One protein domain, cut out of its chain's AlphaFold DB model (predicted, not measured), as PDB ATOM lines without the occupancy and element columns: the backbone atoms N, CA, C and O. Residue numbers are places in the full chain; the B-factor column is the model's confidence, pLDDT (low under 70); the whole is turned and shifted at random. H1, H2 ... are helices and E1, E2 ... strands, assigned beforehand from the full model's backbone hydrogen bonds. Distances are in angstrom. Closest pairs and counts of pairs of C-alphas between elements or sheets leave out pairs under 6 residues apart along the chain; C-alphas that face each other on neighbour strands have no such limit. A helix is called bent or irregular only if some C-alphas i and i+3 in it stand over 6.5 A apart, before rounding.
ATOM      1  N   VAL A  75     194.170 133.699 100.802       36.75
ATOM      2  CA  VAL A  75     193.857 134.325  99.503       36.75
ATOM      3  C   VAL A  75     193.775 133.211  98.456       36.75
ATOM      4  O   VAL A  75     194.672 133.008  97.648       36.75
ATOM      5  N   GLY A  76     192.686 132.455  98.559       47.75
ATOM      6  CA  GLY A  76     192.347 131.283  97.765       47.75
ATOM      7  C   GLY A  76     190.827 131.153  97.700       47.75
ATOM      8  O   GLY A  76     190.129 131.514  98.654       47.75
ATOM      9  N   LEU A  77     190.295 130.712  96.557       53.28
ATOM     10  CA  LEU A  77     188.840 130.626  96.334       53.28
ATOM     11  C   LEU A  77     188.193 129.457  97.096       53.28
ATOM     12  O   LEU A  77     186.974 129.409  97.238       53.28
ATOM     13  N   HIS A  78     189.000 128.534  97.617       61.06
ATOM     14  CA  HIS A  78     188.562 127.253  98.166       61.06
ATOM     15  C   HIS A  78     188.484 127.278  99.696       61.06
ATOM     16  O   HIS A  78     189.116 126.482 100.387       61.06
ATOM     17  N   LYS A  79     187.712 128.221 100.252       65.69
ATOM     18  CA  LYS A  79     187.493 128.335 101.708       65.69
ATOM     19  C   LYS A  79     186.416 127.367 102.182       65.69
ATOM     20  O   LYS A  79     185.266 127.752 102.376       65.69
ATOM     21  N   ASN A  80     186.805 126.113 102.367       68.25
ATOM     22  CA  ASN A  80     185.936 125.074 102.912       68.25
ATOM     23  C   ASN A  80     186.024 125.074 104.447       68.25
ATOM     24  O   ASN A  80     187.136 125.101 104.982       68.25
ATOM     25  N   TYR A  81     184.881 125.053 105.141       69.69
ATOM     26  CA  TYR A  81     184.799 125.034 106.612       69.69
ATOM     27  C   TYR A  81     184.282 123.699 107.155       69.69
ATOM     28  O   TYR A  81     184.528 123.369 108.315       69.69
ATOM     29  N   ARG A  82     183.610 122.919 106.309       78.00
ATOM     30  CA  ARG A  82     183.243 121.524 106.538       78.00
ATOM     31  C   ARG A  82     183.688 120.683 105.348       78.00
ATOM     32  O   ARG A  82     183.573 121.117 104.200       78.00
ATOM     33  N   MET A  83     184.177 119.479 105.629       85.56
ATOM     34  CA  MET A  83     184.551 118.494 104.610       85.56
ATOM     35  C   MET A  83     183.979 117.120 104.946       85.56
ATOM     36  O   MET A  83     183.948 116.732 106.113       85.56
ATOM     37  N   GLU A  84     183.554 116.373 103.936       85.94
ATOM     38  CA  GLU A  84     182.969 115.038 104.082       85.94
ATOM     39  C   GLU A  84     183.423 114.149 102.918       85.94
ATOM     40  O   GLU A  84     183.427 114.584 101.767       85.94
ATOM     41  N   MET A  85     183.862 112.919 103.198       88.00
ATOM     42  CA  MET A  85     184.266 111.975 102.151       88.00
ATOM     43  C   MET A  85     183.040 111.186 101.695       88.00
ATOM     44  O   MET A  85     182.403 110.518 102.505       88.00
ATOM     45  N   SER A  86     182.725 111.225 100.400       91.06
ATOM     46  CA  SER A  86     181.599 110.476  99.840       91.06
ATOM     47  C   SER A  86     182.080 109.241  99.085       91.06
ATOM     48  O   SER A  86     182.414 109.300  97.899       91.06
ATOM     49  N   GLU A  87     182.098 108.105  99.783       88.62
ATOM     50  CA  GLU A  87     182.446 106.801  99.206       88.62
ATOM     51  C   GLU A  87     181.492 106.418  98.067       88.62
ATOM     52  O   GLU A  87     181.952 106.164  96.958       88.62
ATOM     53  N   ALA A  88     180.175 106.514  98.279       88.62
ATOM     54  CA  ALA A  88     179.170 106.176  97.266       88.62
ATOM     55  C   ALA A  88     179.315 106.984  95.957       88.62
ATOM     56  O   ALA A  88     179.127 106.447  94.863       88.62
ATOM     57  N   MET A  89     179.691 108.270  96.039       89.50
ATOM     58  CA  MET A  89     179.998 109.057  94.836       89.50
ATOM     59  C   MET A  89     181.328 108.629  94.202       89.50
ATOM     60  O   MET A  89     181.414 108.546  92.978       89.50
ATOM     61  N   GLY A  90     182.352 108.325  95.008       90.12
ATOM     62  CA  GLY A  90     183.637 107.800  94.537       90.12
ATOM     63  C   GLY A  90     183.504 106.472  93.789       90.12
ATOM     64  O   GLY A  90     184.038 106.330  92.688       90.12
ATOM     65  N   GLU A  91     182.732 105.525  94.317       90.75
ATOM     66  CA  GLU A  91     182.437 104.242  93.670       90.75
ATOM     67  C   GLU A  91     181.693 104.436  92.345       90.75
ATOM     68  O   GLU A  91     182.128 103.932  91.307       90.75
ATOM     69  N   ARG A  92     180.627 105.248  92.337       89.88
ATOM     70  CA  ARG A  92     179.847 105.514  91.120       89.88
ATOM     71  C   ARG A  92     180.662 106.209  90.026       89.88
ATOM     72  O   ARG A  92     180.504 105.882  88.852       89.88
ATOM     73  N   ILE A  93     181.569 107.115  90.388       90.62
ATOM     74  CA  ILE A  93     182.505 107.744  89.441       90.62
ATOM     75  C   ILE A  93     183.578 106.752  88.973       90.62
ATOM     76  O   ILE A  93     183.991 106.805  87.816       90.62
ATOM     77  N   SER A  94     184.003 105.817  89.828       90.88
ATOM     78  CA  SER A  94     184.939 104.745  89.451       90.88
ATOM     79  C   SER A  94     184.352 103.797  88.398       90.88
ATOM     80  O   SER A  94     185.105 103.211  87.627       90.88
ATOM     81  N   GLY A  95     183.021 103.699  88.302       87.06
ATOM     82  CA  GLY A  95     182.322 102.984  87.228       87.06
ATOM     83  C   GLY A  95     182.345 103.675  85.851       87.06
ATOM     84  O   GLY A  95     181.926 103.072  84.863       87.06
ATOM     85  N   ILE A  96     182.824 104.921  85.742       86.69
ATOM     86  CA  ILE A  96     182.900 105.635  84.457       86.69
ATOM     87  C   ILE A  96     184.049 105.070  83.611       86.69
ATOM     88  O   ILE A  96     185.198 105.009  84.051       86.69
ATOM     89  N   LYS A  97     183.763 104.717  82.349       84.12
ATOM     90  CA  LYS A  97     184.752 104.167  81.408       84.12
ATOM     91  C   LYS A  97     185.999 105.060  81.319       84.12
ATOM     92  O   LYS A  97     185.952 106.165  80.789       84.12
ATOM     93  N   GLY A  98     187.126 104.527  81.788       80.69
ATOM     94  CA  GLY A  98     188.430 105.194  81.780       80.69
ATOM     95  C   GLY A  98     188.898 105.697  83.146       80.69
ATOM     96  O   GLY A  98     190.102 105.860  83.348       80.69
ATOM     97  N   VAL A  99     187.991 105.842  84.111       86.00
ATOM     98  CA  VAL A  99     188.335 105.967  85.530       86.00
ATOM     99  C   VAL A  99     188.656 104.571  86.073       86.00
ATOM    100  O   VAL A  99     188.014 103.595  85.694       86.00
ATOM    101  N   GLY A 100     189.696 104.462  86.900       87.19
ATOM    102  CA  GLY A 100     190.058 103.238  87.622       87.19
ATOM    103  C   GLY A 100     189.648 103.286  89.090       87.19
ATOM    104  O   GLY A 100     188.991 102.376  89.578       87.19
ATOM    105  N   LYS A 101     189.996 104.373  89.788       91.81
ATOM    106  CA  LYS A 101     189.453 104.687  91.118       91.81
ATOM    107  C   LYS A 101     189.283 106.192  91.288       91.81
ATOM    108  O   LYS A 101     190.162 106.953  90.884       91.81
ATOM    109  N   ALA A 102     188.185 106.612  91.904       92.75
ATOM    110  CA  ALA A 102     187.883 108.000  92.219       92.75
ATOM    111  C   ALA A 102     187.638 108.218  93.716       92.75
ATOM    112  O   ALA A 102     187.154 107.332  94.417       92.75
ATOM    113  N   TYR A 103     187.955 109.425  94.180       94.38
ATOM    114  CA  TYR A 103     187.790 109.879  95.561       94.38
ATOM    115  C   TYR A 103     187.077 111.231  95.537       94.38
ATOM    116  O   TYR A 103     187.508 112.118  94.796       94.38
ATOM    117  N   VAL A 104     186.010 111.397  96.324       93.88
ATOM    118  CA  VAL A 104     185.164 112.605  96.319       93.88
ATOM    119  C   VAL A 104     185.126 113.233  97.706       93.88
ATOM    120  O   VAL A 104     184.495 112.700  98.617       93.88
ATOM    121  N   MET A 105     185.752 114.401  97.843       92.12
ATOM    122  CA  MET A 105     185.588 115.266  99.009       92.12
ATOM    123  C   MET A 105     184.476 116.270  98.717       92.12
ATOM    124  O   MET A 105     184.609 117.117  97.829       92.12
ATOM    125  N   LEU A 106     183.383 116.167  99.463       90.75
ATOM    126  CA  LEU A 106     182.315 117.153  99.499       90.75
ATOM    127  C   LEU A 106     182.656 118.238 100.517       90.75
ATOM    128  O   LEU A 106     183.251 117.966 101.561       90.75
ATOM    129  N   THR A 107     182.265 119.469 100.214       86.56
ATOM    130  CA  THR A 107     182.413 120.619 101.107       86.56
ATOM    131  C   THR A 107     181.126 121.439 101.136       86.56
ATOM    132  O   THR A 107     180.107 121.031 100.580       86.56
ATOM    133  N   ASP A 108     181.135 122.603 101.788       79.56
ATOM    134  CA  ASP A 108     179.932 123.421 101.991       79.56
ATOM    135  C   ASP A 108     179.194 123.822 100.702       79.56
ATOM    136  O   ASP A 108     177.988 124.046 100.738       79.56
ATOM    137  N   ASN A 109     179.906 123.946  99.576       79.38
ATOM    138  CA  ASN A 109     179.324 124.321  98.278       79.38
ATOM    139  C   ASN A 109     179.967 123.619  97.067       79.38
ATOM    140  O   ASN A 109     179.451 123.753  95.956       79.38
ATOM    141  N   ASN A 110     181.088 122.912  97.249       87.12
ATOM    142  CA  ASN A 110     181.918 122.400  96.159       87.12
ATOM    143  C   ASN A 110     182.163 120.894  96.324       87.12
ATOM    144  O   ASN A 110     182.070 120.350  97.425       87.12
ATOM    145  N   ALA A 111     182.534 120.230  95.232       89.50
ATOM    146  CA  ALA A 111     183.091 118.884  95.270       89.50
ATOM    147  C   ALA A 111     184.476 118.851  94.627       89.50
ATOM    148  O   ALA A 111     184.699 119.430  93.562       89.50
ATOM    149  N   TYR A 112     185.390 118.124  95.257       91.75
ATOM    150  CA  TYR A 112     186.749 117.922  94.778       91.75
ATOM    151  C   TYR A 112     186.969 116.437  94.519       91.75
ATOM    152  O   TYR A 112     186.783 115.601  95.405       91.75
ATOM    153  N   VAL A 113     187.347 116.116  93.287       92.56
ATOM    154  CA  VAL A 113     187.420 114.756  92.765       92.56
ATOM    155  C   VAL A 113     188.841 114.458  92.321       92.56
ATOM    156  O   VAL A 113     189.350 115.066  91.373       92.56
ATOM    157  N   ALA A 114     189.473 113.493  92.978       91.69
ATOM    158  CA  ALA A 114     190.688 112.884  92.461       91.69
ATOM    159  C   ALA A 114     190.324 111.630  91.669       91.69
ATOM    160  O   ALA A 114     189.576 110.791  92.172       91.69
ATOM    161  N   VAL A 115     190.868 111.475  90.460       91.00
ATOM    162  CA  VAL A 115     190.679 110.269  89.642       91.00
ATOM    163  C   VAL A 115     192.012 109.638  89.261       91.00
ATOM    164  O   VAL A 115     192.884 110.270  88.680       91.00
ATOM    165  N   ARG A 116     192.166 108.348  89.547       89.62
ATOM    166  CA  ARG A 116     193.241 107.512  89.011       89.62
ATOM    167  C   ARG A 116     192.704 106.874  87.739       89.62
ATOM    168  O   ARG A 116     191.784 106.062  87.813       89.62
ATOM    169  N   LEU A 117     193.223 107.278  86.585       84.06
ATOM    170  CA  LEU A 117     192.769 106.764  85.292       84.06
ATOM    171  C   LEU A 117     193.289 105.343  85.049       84.06
ATOM    172  O   LEU A 117     194.423 105.012  85.400       84.06
ATOM    173  N   ASN A 118     192.474 104.516  84.398       76.44
ATOM    174  CA  ASN A 118     192.924 103.216  83.915       76.44
ATOM    175  C   ASN A 118     193.934 103.404  82.773       76.44
ATOM    176  O   ASN A 118     193.776 104.285  81.919       76.44
ATOM    177  N   ARG A 119     194.980 102.565  82.751       57.75
ATOM    178  CA  ARG A 119     196.058 102.601  81.747       57.75
ATOM    179  C   ARG A 119     195.480 102.321  80.353       57.75
ATOM    180  O   ARG A 119     195.347 101.172  79.954       57.75
ATOM    181  N   GLY A 120     195.121 103.390  79.645       52.75
ATOM    182  CA  GLY A 120     194.436 103.343  78.349       52.75
ATOM    183  C   GLY A 120     193.465 104.503  78.077       52.75
ATOM    184  O   GLY A 120     193.084 104.681  76.928       52.75
ATOM    185  N   SER A 564     198.663 112.743  90.610       82.50
ATOM    186  CA  SER A 564     198.935 111.636  91.534       82.50
ATOM    187  C   SER A 564     199.080 112.089  92.986       82.50
ATOM    188  O   SER A 564     198.525 111.448  93.866       82.50
ATOM    189  N   GLU A 565     199.742 113.224  93.241       77.81
ATOM    190  CA  GLU A 565     199.914 113.783  94.592       77.81
ATOM    191  C   GLU A 565     198.553 114.096  95.235       77.81
ATOM    192  O   GLU A 565     198.330 113.806  96.412       77.81
ATOM    193  N   PHE A 566     197.609 114.613  94.440       87.19
ATOM    194  CA  PHE A 566     196.229 114.833  94.866       87.19
ATOM    195  C   PHE A 566     195.488 113.522  95.148       87.19
ATOM    196  O   PHE A 566     194.829 113.395  96.178       87.19
ATOM    197  N   ALA A 567     195.605 112.537  94.255       86.75
ATOM    198  CA  ALA A 567     194.947 111.242  94.410       86.75
ATOM    199  C   ALA A 567     195.474 110.443  95.608       86.75
ATOM    200  O   ALA A 567     194.679 109.828  96.315       86.75
ATOM    201  N   ASP A 568     196.779 110.486  95.871       86.69
ATOM    202  CA  ASP A 568     197.399 109.804  97.007       86.69
ATOM    203  C   ASP A 568     197.014 110.476  98.339       86.69
ATOM    204  O   ASP A 568     196.719 109.788  99.316       86.69
ATOM    205  N   ARG A 569     196.912 111.814  98.376       88.31
ATOM    206  CA  ARG A 569     196.377 112.546  99.540       88.31
ATOM    207  C   ARG A 569     194.900 112.260  99.794       88.31
ATOM    208  O   ARG A 569     194.517 111.989 100.927       88.31
ATOM    209  N   MET A 570     194.078 112.259  98.749       88.12
ATOM    210  CA  MET A 570     192.653 111.930  98.855       88.12
ATOM    211  C   MET A 570     192.424 110.471  99.280       88.12
ATOM    212  O   MET A 570     191.494 110.199 100.036       88.12
ATOM    213  N   ALA A 571     193.302 109.548  98.871       89.38
ATOM    214  CA  ALA A 571     193.296 108.165  99.343       89.38
ATOM    215  C   ALA A 571     193.651 108.041 100.834       89.38
ATOM    216  O   ALA A 571     193.039 107.237 101.536       89.38
ATOM    217  N   ALA A 572     194.590 108.850 101.338       87.44
ATOM    218  CA  ALA A 572     194.898 108.899 102.768       87.44
ATOM    219  C   ALA A 572     193.691 109.392 103.588       87.44
ATOM    220  O   ALA A 572     193.315 108.748 104.565       87.44
ATOM    221  N   TYR A 573     193.012 110.456 103.139       88.00
ATOM    222  CA  TYR A 573     191.788 110.939 103.791       88.00
ATOM    223  C   TYR A 573     190.641 109.911 103.749       88.00
ATOM    224  O   TYR A 573     189.864 109.835 104.698       88.00
ATOM    225  N   GLU A 574     190.531 109.101 102.685       86.50
ATOM    226  CA  GLU A 574     189.563 107.991 102.615       86.50
ATOM    227  C   GLU A 574     189.894 106.897 103.644       86.50
ATOM    228  O   GLU A 574     188.999 106.403 104.330       86.50
ATOM    229  N   ALA A 575     191.171 106.530 103.775       86.75
ATOM    230  CA  ALA A 575     191.616 105.529 104.739       86.75
ATOM    231  C   ALA A 575     191.365 105.986 106.185       86.75
ATOM    232  O   ALA A 575     190.815 105.230 106.983       86.75
ATOM    233  N   ASP A 576     191.699 107.234 106.514       85.31
ATOM    234  CA  ASP A 576     191.457 107.806 107.840       85.31
ATOM    235  C   ASP A 576     189.962 107.898 108.166       85.31
ATOM    236  O   ASP A 576     189.556 107.522 109.267       85.31
ATOM    237  N   TYR A 577     189.130 108.295 107.198       86.25
ATOM    238  CA  TYR A 577     187.670 108.276 107.326       86.25
ATOM    239  C   TYR A 577     187.130 106.872 107.631       86.25
ATOM    240  O   TYR A 577     186.365 106.697 108.579       86.25
ATOM    241  N   LYS A 578     187.580 105.857 106.884       85.94
ATOM    242  CA  LYS A 578     187.200 104.447 107.092       85.94
ATOM    243  C   LYS A 578     187.684 103.890 108.432       85.94
ATOM    244  O   LYS A 578     187.021 103.035 109.011       85.94
ATOM    245  N   ASN A 579     188.782 104.425 108.960       87.56
ATOM    246  CA  ASN A 579     189.285 104.142 110.304       87.56
ATOM    247  C   ASN A 579     188.583 104.963 111.411       87.56
ATOM    248  O   ASN A 579     189.012 104.922 112.565       87.56
ATOM    249  N   GLY A 580     187.530 105.725 111.089       82.69
ATOM    250  CA  GLY A 580     186.761 106.526 112.047       82.69
ATOM    251  C   GLY A 580     187.453 107.809 112.522       82.69
ATOM    252  O   GLY A 580     187.022 108.405 113.511       82.69
ATOM    253  N   GLN A 581     188.523 108.252 111.855       79.75
ATOM    254  CA  GLN A 581     189.211 109.494 112.207       79.75
ATOM    255  C   GLN A 581     188.467 110.734 111.667       79.75
ATOM    256  O   GLN A 581     187.897 110.706 110.572       79.75
ATOM    257  N   PRO A 582     188.478 111.864 112.398       77.50
ATOM    258  CA  PRO A 582     187.743 113.061 112.001       77.50
ATOM    259  C   PRO A 582     188.437 113.822 110.856       77.50
ATOM    260  O   PRO A 582     189.368 114.594 111.092       77.50
ATOM    261  N   ILE A 583     187.902 113.712 109.630       79.00
ATOM    262  CA  ILE A 583     188.395 114.435 108.432       79.00
ATOM    263  C   ILE A 583     188.513 115.957 108.660       79.00
ATOM    264  O   ILE A 583     189.369 116.610 108.065       79.00
ATOM    265  N   GLN A 584     187.699 116.543 109.552       79.69
ATOM    266  CA  GLN A 584     187.736 117.985 109.853       79.69
ATOM    267  C   GLN A 584     189.116 118.472 110.348       79.69
ATOM    268  O   GLN A 584     189.418 119.657 110.237       79.69
ATOM    269  N   GLY A 585     189.981 117.582 110.855       75.56
ATOM    270  CA  GLY A 585     191.367 117.925 111.197       75.56
ATOM    271  C   GLY A 585     192.218 118.351 109.990       75.56
ATOM    272  O   GLY A 585     193.164 119.121 110.151       75.56
ATOM    273  N   TYR A 586     191.856 117.918 108.779       79.94
ATOM    274  CA  TYR A 586     192.639 118.121 107.557       79.94
ATOM    275  C   TYR A 586     192.259 119.369 106.748       79.94
ATOM    276  O   TYR A 586     192.889 119.629 105.725       79.94
ATOM    277  N   ILE A 587     191.286 120.178 107.191       80.31
ATOM    278  CA  ILE A 587     190.775 121.347 106.436       80.31
ATOM    279  C   ILE A 587     191.897 122.296 105.982       80.31
ATOM    280  O   ILE A 587     191.900 122.762 104.843       80.31
ATOM    281  N   ALA A 588     192.866 122.578 106.857       74.25
ATOM    282  CA  ALA A 588     193.957 123.501 106.551       74.25
ATOM    283  C   ALA A 588     194.924 122.950 105.483       74.25
ATOM    284  O   ALA A 588     195.305 123.687 104.574       74.25
ATOM    285  N   GLU A 589     195.290 121.664 105.562       76.88
ATOM    286  CA  GLU A 589     196.132 121.008 104.549       76.88
ATOM    287  C   GLU A 589     195.374 120.848 103.228       76.88
ATOM    288  O   GLU A 589     195.916 121.147 102.164       76.88
ATOM    289  N   PHE A 590     194.104 120.444 103.291       84.56
ATOM    290  CA  PHE A 590     193.244 120.279 102.126       84.56
ATOM    291  C   PHE A 590     193.082 121.581 101.341       84.56
ATOM    292  O   PHE A 590     193.362 121.596 100.145       84.56
ATOM    293  N   ASN A 591     192.702 122.685 101.995       82.62
ATOM    294  CA  ASN A 591     192.516 123.963 101.306       82.62
ATOM    295  C   ASN A 591     193.839 124.464 100.687       82.62
ATOM    296  O   ASN A 591     193.847 124.871  99.529       82.62
ATOM    297  N   ALA A 592     194.972 124.339 101.393       77.56
ATOM    298  CA  ALA A 592     196.289 124.707 100.858       77.56
ATOM    299  C   ALA A 592     196.721 123.834  99.659       77.56
ATOM    300  O   ALA A 592     197.305 124.326  98.691       77.56
ATOM    301  N   MET A 593     196.416 122.534  99.698       81.31
ATOM    302  CA  MET A 593     196.645 121.609  98.588       81.31
ATOM    303  C   MET A 593     195.767 121.960  97.378       81.31
ATOM    304  O   MET A 593     196.261 122.001  96.248       81.31
ATOM    305  N   VAL A 594     194.484 122.240  97.611       83.06
ATOM    306  CA  VAL A 594     193.502 122.593  96.583       83.06
ATOM    307  C   VAL A 594     193.833 123.932  95.922       83.06
ATOM    308  O   VAL A 594     193.820 123.991  94.696       83.06
ATOM    309  N   ASP A 595     194.216 124.968  96.676       78.81
ATOM    310  CA  ASP A 595     194.642 126.265  96.118       78.81
ATOM    311  C   ASP A 595     195.861 126.129  95.179       78.81
ATOM    312  O   ASP A 595     195.999 126.893  94.224       78.81
ATOM    313  N   ARG A 596     196.730 125.130  95.403       76.38
ATOM    314  CA  ARG A 596     197.887 124.829  94.537       76.38
ATOM    315  C   ARG A 596     197.511 124.054  93.266       76.38
ATOM    316  O   ARG A 596     198.106 124.300  92.221       76.38
ATOM    317  N   ILE A 597     196.575 123.104  93.345       76.38
ATOM    318  CA  ILE A 597     196.194 122.223  92.216       76.38
ATOM    319  C   ILE A 597     195.111 122.856  91.336       76.38
ATOM    320  O   ILE A 597     195.125 122.702  90.116       76.38
ATOM    321  N   PHE A 598     194.183 123.579  91.956       80.81
ATOM    322  CA  PHE A 598     193.079 124.283  91.315       80.81
ATOM    323  C   PHE A 598     193.209 125.790  91.586       80.81
ATOM    324  O   PHE A 598     192.324 126.372  92.223       80.81
ATOM    325  N   PRO A 599     194.302 126.440  91.139       68.44
ATOM    326  CA  PRO A 599     194.527 127.849  91.413       68.44
ATOM    327  C   PRO A 599     193.360 128.687  90.903       68.44
ATOM    328  O   PRO A 599     192.794 128.436  89.834       68.44
ATOM    329  N   ALA A 600     193.015 129.708  91.683       57.12
ATOM    330  CA  ALA A 600     191.983 130.661  91.327       57.12
ATOM    331  C   ALA A 600     192.274 131.262  89.945       57.12
ATOM    332  O   ALA A 600     193.258 131.984  89.768       57.12
ATOM    333  N   ARG A 601     191.400 131.005  88.961       47.56
ATOM    334  CA  ARG A 601     191.404 131.799  87.732       47.56
ATOM    335  C   ARG A 601     191.039 133.222  88.129       47.56
ATOM    336  O   ARG A 601     189.877 133.502  88.414       47.56
ATOM    337  N   TYR A 602     192.032 134.105  88.150       31.62
ATOM    338  CA  TYR A 602     191.796 135.538  88.232       31.62
ATOM    339  C   TYR A 602     190.916 135.921  87.041       31.62
ATOM    340  O   TYR A 602     191.376 135.944  85.898       31.62
TER     341      TYR A 602
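This is residues 75 to 120 and 564 to 602 of the 609 residues of the protein "Sporulation lipoprotein, YhcN/YlaJ family" of Paenibacillus sp. UNC496MF (UniProt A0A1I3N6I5). A small antiparallel sheet, built on the hairpin of E2 and E3 with the short strand E1 along part of E2, is crossed on one face by two helices, H2 and H3, side by side and running opposite ways. The short helix H1 sits beside E2, beyond the end of E1. The printed part has 85 residues with three named helices and three named strands, in the order E1, H1, E2, E3, H2, H3; the sheet's order is E1, E2, E3, and the class is mixed, helices and strands. The whole is compact, with a radius of gyration of the C-alphas of 12.9 A and spans of 37 by 35 by 21 A.

In the sheet, E2, residues 99 to 107, is the inner strand. E3, residues 110 to 117, is its antiparallel neighbour in a hairpin, at 164 degrees between their directions; N 103 and O 114 are 2.9 A apart and N 116 and O 101 are 2.8 A apart, within hydrogen-bond range. E1, residues 83 to 85, is antiparallel to E2 at 150 degrees, with N 84 and O 106 within hydrogen-bond range at 2.9 A. H2, residues 564 to 578, lies over E2 and E3 at a height over the sheet of 7.7 A and runs across the strands, at 66 degrees to E2 on the local plane. Its closest C-alphas to E3 are those of Ala 567 and Ala 114, 5.0 A apart. H3, residues 583 to 597, is on the same face at a height over the sheet of 9.6 A, and lies only just over E1 and E2, with 3 of its C-alphas falling on each. H2 and H3 form a helical hairpin and touch, with a shallow tilt of 11 degrees, opposite ways; their closest C-alphas are those of Tyr 577 and Ile 583, 6.3 A apart. H1, residues 87 to 94, is on the sheet but at the sheet's level, with a height of 3.1 A; its closest C-alphas to E2 are those of Gly 90 and Tyr 103, 4.8 A apart. H1 and H3 are apart. Every O i to N i+4 pair is within hydrogen-bond range in H1 and H2, and 8 of 11 are in H3.

E2 runs 22.2 A from residue 99 to residue 107, and E3 runs 21.9 A from residue 110 to residue 117. E1, residues 83 to 85, begins at C-alpha 83 at (184.551, 118.494, 104.610) and measures 7.0 A. H1, residues 87 to 94, measures 10.3 A. H2, 20.8 A long, begins at C-alpha 564 at (198.935, 111.636, 91.534). H3, 19.6 A long, ends at C-alpha 597 at (196.194, 122.223, 92.216); it is irregular, with C-alphas 585 and 588 7.7 A apart.

The two C-alphas farthest apart are those of Asn 579 and Tyr 602, at 38.5 A. Residues 121 to 563 are not printed, and C-alphas 120 and 564 are 16.2 A apart across the cut. Of the links that are printed whole, none is long. The mean pLDDT of the printed part is 80.7, and it is under 70 at residues 75 to 81, 119 to 120 and 599 to 602.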